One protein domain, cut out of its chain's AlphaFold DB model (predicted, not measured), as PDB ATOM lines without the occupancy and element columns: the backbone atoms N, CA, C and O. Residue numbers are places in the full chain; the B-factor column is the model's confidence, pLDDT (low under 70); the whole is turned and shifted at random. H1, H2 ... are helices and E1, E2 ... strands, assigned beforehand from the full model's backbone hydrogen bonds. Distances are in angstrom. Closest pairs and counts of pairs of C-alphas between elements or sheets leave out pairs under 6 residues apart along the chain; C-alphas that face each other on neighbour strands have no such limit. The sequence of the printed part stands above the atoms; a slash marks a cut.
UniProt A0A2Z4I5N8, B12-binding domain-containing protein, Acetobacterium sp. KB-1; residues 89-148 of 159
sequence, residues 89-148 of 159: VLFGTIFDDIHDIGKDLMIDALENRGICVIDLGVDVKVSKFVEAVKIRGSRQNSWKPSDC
ATOM      1  N   VAL A  89     134.851 147.786 150.472       87.19
ATOM      2  CA  VAL A  89     135.989 147.146 149.813       87.19
ATOM      3  C   VAL A  89     136.526 146.036 150.711       87.19
ATOM      4  O   VAL A  89     136.745 146.244 151.898       87.19
ATOM      5  N   LEU A  90     136.733 144.854 150.135       88.62
ATOM      6  CA  LEU A  90     137.487 143.775 150.764       88.62
ATOM      7  C   LEU A  90     138.943 143.898 150.310       88.62
ATOM      8  O   LEU A  90     139.192 143.974 149.106       88.62
ATOM      9  N   PHE A  91     139.875 143.919 151.252       90.75
ATOM     10  CA  PHE A  91     141.295 144.140 151.008       90.75
ATOM     11  C   PHE A  91     142.136 143.069 151.719       90.75
ATOM     12  O   PHE A  91     141.659 142.410 152.640       90.75
ATOM     13  N   GLY A  92     143.358 142.842 151.248       91.25
ATOM     14  CA  GLY A  92     144.282 141.845 151.792       91.25
ATOM     15  C   GLY A  92     145.315 141.426 150.750       91.25
ATOM     16  O   GLY A  92     145.061 141.571 149.551       91.25
ATOM     17  N   THR A  93     146.457 140.895 151.179       93.19
ATOM     18  CA  THR A  93     147.432 140.299 150.249       93.19
ATOM     19  C   THR A  93     147.167 138.807 150.062       93.19
ATOM     20  O   THR A  93     146.557 138.141 150.904       93.19
ATOM     21  N   ILE A  94     147.579 138.276 148.911       94.56
ATOM     22  CA  ILE A  94     147.428 136.851 148.605       94.56
ATOM     23  C   ILE A  94     148.397 135.998 149.433       94.56
ATOM     24  O   ILE A  94     149.303 136.503 150.088       94.56
ATOM     25  N   PHE A  95     148.190 134.684 149.398       94.00
ATOM     26  CA  PHE A  95     149.097 133.712 150.002       94.00
ATOM     27  C   PHE A  95     150.537 133.896 149.494       94.00
ATOM     28  O   PHE A  95     150.732 134.118 148.298       94.00
ATOM     29  N   ASP A  96     151.502 133.781 150.405       91.62
ATOM     30  CA  ASP A  96     152.938 134.044 150.226       91.62
ATOM     31  C   ASP A  96     153.309 135.506 149.890       91.62
ATOM     32  O   ASP A  96     154.462 135.796 149.564       91.62
ATOM     33  N   ASP A  97     152.375 136.456 150.011       92.50
ATOM     34  CA  ASP A  97     152.661 137.887 149.907       92.50
ATOM     35  C   ASP A  97     152.550 138.565 151.279       92.50
ATOM     36  O   ASP A  97     151.470 138.672 151.859       92.50
ATOM     37  N   ILE A  98     153.684 139.034 151.800       89.25
ATOM     38  CA  ILE A  98     153.794 139.661 153.125       89.25
ATOM     39  C   ILE A  98     153.879 141.192 153.070       89.25
ATOM     40  O   ILE A  98     154.042 141.826 154.110       89.25
ATOM     41  N   HIS A  99     153.822 141.799 151.880       89.38
ATOM     42  CA  HIS A  99     154.036 143.237 151.733       89.38
ATOM     43  C   HIS A  99     152.809 144.025 152.219       89.38
ATOM     44  O   HIS A  99     151.784 144.097 151.544       89.38
ATOM     45  N   ASP A 100     152.917 144.651 153.390       88.00
ATOM     46  CA  ASP A 100     151.811 145.334 154.070       88.00
ATOM     47  C   ASP A 100     151.831 146.864 153.918       88.00
ATOM     48  O   ASP A 100     150.773 147.480 153.953       88.00
ATOM     49  N   ILE A 101     152.992 147.487 153.688       87.75
ATOM     50  CA  ILE A 101     153.140 148.956 153.650       87.75
ATOM     51  C   ILE A 101     152.175 149.594 152.643       87.75
ATOM     52  O   ILE A 101     151.376 150.459 152.997       87.75
ATOM     53  N   GLY A 102     152.203 149.145 151.385       87.50
ATOM     54  CA  GLY A 102     151.300 149.667 150.355       87.50
ATOM     55  C   GLY A 102     149.833 149.311 150.616       87.50
ATOM     56  O   GLY A 102     148.942 150.083 150.262       87.50
ATOM     57  N   LYS A 103     149.583 148.165 151.266       89.69
ATOM     58  CA  LYS A 103     148.240 147.735 151.655       89.69
ATOM     59  C   LYS A 103     147.646 148.705 152.674       89.69
ATOM     60  O   LYS A 103     146.552 149.211 152.454       89.69
ATOM     61  N   ASP A 104     148.378 148.974 153.750       86.38
ATOM     62  CA  ASP A 104     147.940 149.827 154.853       86.38
ATOM     63  C   ASP A 104     147.723 151.271 154.383       86.38
ATOM     64  O   ASP A 104     146.654 151.825 154.622       86.38
ATOM     65  N   LEU A 105     148.654 151.832 153.595       85.88
ATOM     66  CA  LEU A 105     148.503 153.176 153.016       85.88
ATOM     67  C   LEU A 105     147.251 153.300 152.133       85.88
ATOM     68  O   LEU A 105     146.578 154.333 152.133       85.88
ATOM     69  N   MET A 106     146.924 152.252 151.371       88.12
ATOM     70  CA  MET A 106     145.718 152.234 150.544       88.12
ATOM     71  C   MET A 106     144.447 152.118 151.392       88.12
ATOM     72  O   MET A 106     143.452 152.772 151.078       88.12
ATOM     73  N   ILE A 107     144.467 151.311 152.457       86.94
ATOM     74  CA  ILE A 107     143.357 151.221 153.414       86.94
ATOM     75  C   ILE A 107     143.100 152.603 154.021       86.94
ATOM     76  O   ILE A 107     141.975 153.090 153.926       86.94
ATOM     77  N   ASP A 108     144.144 153.271 154.516       83.06
ATOM     78  CA  ASP A 108     144.044 154.613 155.101       83.06
ATOM     79  C   ASP A 108     143.451 155.613 154.090       83.06
ATOM     80  O   ASP A 108     142.549 156.387 154.409       83.06
ATOM     81  N   ALA A 109     143.891 155.559 152.826       84.12
ATOM     82  CA  ALA A 109     143.365 156.412 151.758       84.12
ATOM     83  C   ALA A 109     141.882 156.163 151.438       84.12
ATOM     84  O   ALA A 109     141.142 157.102 151.122       84.12
ATOM     85  N   LEU A 110     141.437 154.906 151.484       85.38
ATOM     86  CA  LEU A 110     140.041 154.531 151.259       85.38
ATOM     87  C   LEU A 110     139.160 154.974 152.431       85.38
ATOM     88  O   LEU A 110     138.119 155.601 152.214       85.38
ATOM     89  N   GLU A 111     139.590 154.697 153.658       79.69
ATOM     90  CA  GLU A 111     138.873 155.071 154.877       79.69
ATOM     91  C   GLU A 111     138.745 156.587 155.001       79.69
ATOM     92  O   GLU A 111     137.658 157.095 155.291       79.69
ATOM     93  N   ASN A 112     139.800 157.329 154.652       78.12
ATOM     94  CA  ASN A 112     139.762 158.786 154.655       78.12
ATOM     95  C   ASN A 112     138.728 159.369 153.664       78.12
ATOM     96  O   ASN A 112     138.154 160.440 153.871       78.12
ATOM     97  N   ARG A 113     138.411 158.627 152.595       80.81
ATOM     98  CA  ARG A 113     137.350 158.971 151.632       80.81
ATOM     99  C   ARG A 113     135.961 158.472 152.046       80.81
ATOM    100  O   ARG A 113     135.016 158.615 151.271       80.81
ATOM    101  N   GLY A 114     135.812 157.893 153.237       76.38
ATOM    102  CA  GLY A 114     134.542 157.353 153.729       76.38
ATOM    103  C   GLY A 114     134.142 156.028 153.076       76.38
ATOM    104  O   GLY A 114     132.953 155.704 153.006       76.38
ATOM    105  N   ILE A 115     135.112 155.268 152.558       82.06
ATOM    106  CA  ILE A 115     134.896 153.907 152.061       82.06
ATOM    107  C   ILE A 115     135.112 152.941 153.223       82.06
ATOM    108  O   ILE A 115     136.115 153.004 153.923       82.06
ATOM    109  N   CYS A 116     134.166 152.028 153.415       81.50
ATOM    110  CA  CYS A 116     134.305 150.956 154.391       81.50
ATOM    111  C   CYS A 116     135.310 149.925 153.880       81.50
ATOM    112  O   CYS A 116     135.105 149.368 152.798       81.50
ATOM    113  N   VAL A 117     136.353 149.635 154.652       83.19
ATOM    114  CA  VAL A 117     137.338 148.616 154.292       83.19
ATOM    115  C   VAL A 117     137.246 147.434 155.251       83.19
ATOM    116  O   VAL A 117     137.135 147.592 156.463       83.19
ATOM    117  N   ILE A 118     137.249 146.232 154.685       86.00
ATOM    118  CA  ILE A 118     137.382 144.974 155.413       86.00
ATOM    119  C   ILE A 118     138.742 144.417 155.039       86.00
ATOM    120  O   ILE A 118     138.939 143.978 153.906       86.00
ATOM    121  N   ASP A 119     139.670 144.448 155.980       88.44
ATOM    122  CA  ASP A 119     141.014 143.929 155.775       88.44
ATOM    123  C   ASP A 119     141.106 142.472 156.243       88.44
ATOM    124  O   ASP A 119     140.862 142.161 157.410       88.44
ATOM    125  N   LEU A 120     141.451 141.564 155.328       90.38
ATOM    126  CA  LEU A 120     141.738 140.163 155.641       90.38
ATOM    127  C   LEU A 120     143.166 139.956 156.166       90.38
ATOM    128  O   LEU A 120     143.476 138.861 156.639       90.38
ATOM    129  N   GLY A 121     144.010 140.988 156.093       89.88
ATOM    130  CA  GLY A 121     145.404 140.962 156.503       89.88
ATOM    131  C   GLY A 121     146.346 140.551 155.375       89.88
ATOM    132  O   GLY A 121     146.054 140.732 154.188       89.88
ATOM    133  N   VAL A 122     147.501 140.017 155.766       92.62
ATOM    134  CA  VAL A 122     148.526 139.523 154.842       92.62
ATOM    135  C   VAL A 122     148.568 137.999 154.779       92.62
ATOM    136  O   VAL A 122     148.064 137.338 155.688       92.62
ATOM    137  N   ASP A 123     149.164 137.448 153.721       93.44
ATOM    138  CA  ASP A 123     149.323 136.002 153.518       93.44
ATOM    139  C   ASP A 123     147.980 135.235 153.538       93.44
ATOM    140  O   ASP A 123     147.761 134.238 154.238       93.44
ATOM    141  N   VAL A 124     147.002 135.735 152.775       93.50
ATOM    142  CA  VAL A 124     145.628 135.225 152.818       93.50
ATOM    143  C   VAL A 124     145.349 134.281 151.648       93.50
ATOM    144  O   VAL A 124     145.401 134.638 150.470       93.50
ATOM    145  N   LYS A 125     144.947 133.044 151.964       94.69
ATOM    146  CA  LYS A 125     144.486 132.072 150.955       94.69
ATOM    147  C   LYS A 125     143.301 132.617 150.156       94.69
ATOM    148  O   LYS A 125     142.314 133.072 150.730       94.69
ATOM    149  N   VAL A 126     143.324 132.418 148.836       94.06
ATOM    150  CA  VAL A 126     142.245 132.824 147.908       94.06
ATOM    151  C   VAL A 126     140.863 132.321 148.352       94.06
ATOM    152  O   VAL A 126     139.865 133.021 148.196       94.06
ATOM    153  N   SER A 127     140.786 131.138 148.968       93.38
ATOM    154  CA  SER A 127     139.528 130.598 149.497       93.38
ATOM    155  C   SER A 127     138.865 131.515 150.530       93.38
ATOM    156  O   SER A 127     137.642 131.627 150.516       93.38
ATOM    157  N   LYS A 128     139.649 132.208 151.371       90.12
ATOM    158  CA  LYS A 128     139.132 133.169 152.358       90.12
ATOM    159  C   LYS A 128     138.549 134.414 151.690       90.12
ATOM    160  O   LYS A 128     137.487 134.869 152.101       90.12
ATOM    161  N   PHE A 129     139.172 134.920 150.622       90.19
ATOM    162  CA  PHE A 129     138.591 136.011 149.828       90.19
ATOM    163  C   PHE A 129     137.244 135.604 149.227       90.19
ATOM    164  O   PHE A 129     136.261 136.337 149.324       90.19
ATOM    165  N   VAL A 130     137.176 134.408 148.634       90.62
ATOM    166  CA  VAL A 130     135.937 133.886 148.038       90.62
ATOM    167  C   VAL A 130     134.847 133.705 149.094       90.62
ATOM    168  O   VAL A 130     133.691 134.030 148.833       90.62
ATOM    169  N   GLU A 131     135.194 133.199 150.275       88.00
ATOM    170  CA  GLU A 131     134.268 133.050 151.399       88.00
ATOM    171  C   GLU A 131     133.728 134.406 151.870       88.00
ATOM    172  O   GLU A 131     132.510 134.596 151.901       88.00
ATOM    173  N   ALA A 132     134.614 135.373 152.121       84.50
ATOM    174  CA  ALA A 132     134.246 136.725 152.537       84.50
ATOM    175  C   ALA A 132     133.301 137.406 151.526       84.50
ATOM    176  O   ALA A 132     132.312 138.034 151.910       84.50
ATOM    177  N   VAL A 133     133.533 137.229 150.220       85.25
ATOM    178  CA  VAL A 133     132.639 137.764 149.179       85.25
ATOM    179  C   VAL A 133     131.315 136.990 149.102       85.25
ATOM    180  O   VAL A 133     130.256 137.600 148.948       85.25
ATOM    181  N   LYS A 134     131.326 135.655 149.217       80.06
ATOM    182  CA  LYS A 134     130.110 134.821 149.129       80.06
ATOM    183  C   LYS A 134     129.127 135.068 150.268       80.06
ATOM    184  O   LYS A 134     127.921 135.063 150.013       80.06
ATOM    185  N   ILE A 135     129.614 135.338 151.481       64.62
ATOM    186  CA  ILE A 135     128.770 135.719 152.626       64.62
ATOM    187  C   ILE A 135     127.839 136.892 152.252       64.62
ATOM    188  O   ILE A 135     126.664 136.879 152.617       64.62
ATOM    189  N   ARG A 136     128.305 137.831 151.414       57.00
ATOM    190  CA  ARG A 136     127.533 138.989 150.920       57.00
ATOM    191  C   ARG A 136     126.514 138.660 149.821       57.00
ATOM    192  O   ARG A 136     125.500 139.344 149.707       57.00
ATOM    193  N   GLY A 137     126.769 137.649 148.987       51.34
ATOM    194  CA  GLY A 137     125.871 137.274 147.879       51.34
ATOM    195  C   GLY A 137     124.501 136.762 148.346       51.34
ATOM    196  O   GLY A 137     123.535 136.752 147.582       51.34
ATOM    197  N   SER A 138     124.406 136.383 149.620       46.28
ATOM    198  CA  SER A 138     123.175 135.981 150.291       46.28
ATOM    199  C   SER A 138     122.487 137.235 150.837       46.28
ATOM    200  O   SER A 138     123.024 137.882 151.731       46.28
ATOM    201  N   ARG A 139     121.295 137.584 150.328       45.00
ATOM    202  CA  ARG A 139     120.505 138.806 150.639       45.00
ATOM    203  C   ARG A 139     120.258 139.124 152.133       45.00
ATOM    204  O   ARG A 139     119.620 140.127 152.427       45.00
ATOM    205  N   GLN A 140     120.724 138.294 153.060       45.59
ATOM    206  CA  GLN A 140     120.442 138.367 154.490       45.59
ATOM    207  C   GLN A 140     121.605 138.928 155.337       45.59
ATOM    208  O   GLN A 140     121.361 139.319 156.472       45.59
ATOM    209  N   ASN A 141     122.826 139.049 154.785       50.25
ATOM    210  CA  ASN A 141     124.032 139.458 155.526       50.25
ATOM    211  C   ASN A 141     124.769 140.627 154.840       50.25
ATOM    212  O   ASN A 141     125.844 140.461 154.264       50.25
ATOM    213  N   SER A 142     124.183 141.827 154.868       55.09
ATOM    214  CA  SER A 142     124.890 143.042 154.446       55.09
ATOM    215  C   SER A 142     125.969 143.403 155.468       55.09
ATOM    216  O   SER A 142     125.626 143.570 156.640       55.09
ATOM    217  N   TRP A 143     127.219 143.572 155.019       58.06
ATOM    218  CA  TRP A 143     128.292 144.172 155.818       58.06
ATOM    219  C   TRP A 143     127.776 145.451 156.478       58.06
ATOM    220  O   TRP A 143     127.309 146.372 155.801       58.06
ATOM    221  N   LYS A 144     127.771 145.458 157.804       56.62
ATOM    222  CA  LYS A 144     127.323 146.587 158.608       56.62
ATOM    223  C   LYS A 144     128.460 147.596 158.738       56.62
ATOM    224  O   LYS A 144     129.623 147.209 158.675       56.62
ATOM    225  N   PRO A 145     128.153 148.869 159.040       53.06
ATOM    226  CA  PRO A 145     129.167 149.833 159.466       53.06
ATOM    227  C   PRO A 145     130.037 149.333 160.633       53.06
ATOM    228  O   PRO A 145     131.176 149.749 160.750       53.06
ATOM    229  N   SER A 146     129.529 148.416 161.466       53.62
ATOM    230  CA  SER A 146     130.288 147.752 162.539       53.62
ATOM    231  C   SER A 146     131.298 146.706 162.056       53.62
ATOM    232  O   SER A 146     132.204 146.356 162.801       53.62
ATOM    233  N   ASP A 147     131.110 146.176 160.845       58.84
ATOM    234  CA  ASP A 147     132.024 145.218 160.216       58.84
ATOM    235  C   ASP A 147     133.116 145.942 159.413       58.84
ATOM    236  O   ASP A 147     134.121 145.339 159.039       58.84
ATOM    237  N   CYS A 148     132.919 147.243 159.161       53.59
ATOM    238  CA  CYS A 148     133.985 148.176 158.827       53.59
ATOM    239  C   CYS A 148     134.826 148.316 160.091       53.59
ATOM    240  O   CYS A 148     134.525 149.107 160.983       53.59
TER     241      CYS A 148
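What this domain is: This is residues 89 to 148 of the 159 residues of the protein "B12-binding domain-containing protein" of Acetobacterium sp. KB-1 (UniProt A0A2Z4I5N8). The model is a small flat slab with a pair of short parallel strands, E1 and E2, in its middle and one helix on each side of the pair, H1 on one side and H2 on the other. The far end of H2 and the residues after it, 136 to 142, stick out at one end of the slab, and the last residues fold back toward the strands. The printed part has 60 residues, with two named strands and two named helices in the order E1, H1, E2, H2; the sheet's order is E1, E2, and the class is mixed, helices and strands. The whole is only just compact, close to loose, with a radius of gyration of the C-alphas of 12.2 A, and it spans 34 by 28 by 13 A.

How they stand to each other: The printed part begins with strand E1, residues 89 to 91, whose parallel neighbour is strand E2, residues 116 to 119, at 21 degrees between their directions. Across this pair N 89 and O 116 are 2.8 A apart and N 118 and O 89 are 2.8 A apart, within hydrogen-bond range. The C-alphas of Leu 90 and Ile 118 face each other at 4.8 A. Between the strands along the chain comes helix H1, residues 101 to 112; E1, H1 and E2 form a strand-helix-strand unit, two parallel neighbour strands with a helix between them, and its crossover is right-handed. The closest C-alphas of H1 and E2 are those of Ile 107 and Val 117, 6.6 A apart. Those of H1 and E1 are Phe 91 and Ile 107, 7.8 A apart. Helix H2, residues 126 to 137, follows E2; its closest C-alphas with E1 are those of Leu 90 and Val 133, 7.9 A apart. H1 and H2 are apart. In H1 every O i to N i+4 pair is within hydrogen-bond range; in H2, 7 of 8 are.

Where its parts are: E1 starts at C-alpha 89, at (135.989, 147.146, 149.813). H1 starts at C-alpha 101, at (153.140, 148.956, 153.650), and is 16.6 A long from first to last C-alpha. E2 has four residues and is 9.8 A long. H2 is 17.0 A long and ends at C-alpha 137, at (125.871, 137.274, 147.879).

The domain as a whole: The two C-alphas farthest apart are those of Ile 101 and Gln 140, 34.4 A, while those of the first and last printed residues, Val 89 and Cys 148, are 9.3 A apart. The printed part has no cut. The link from H1 to E2 is tight, with 3 residues; the links from E1 to H1 and from E2 to H2 are short, with 9 and 6. Residues 136 to 142, of which 136 and 137 belong to H2, stand free. The mean pLDDT of the printed part is 79.8, and residues 135 to 148 are under 70.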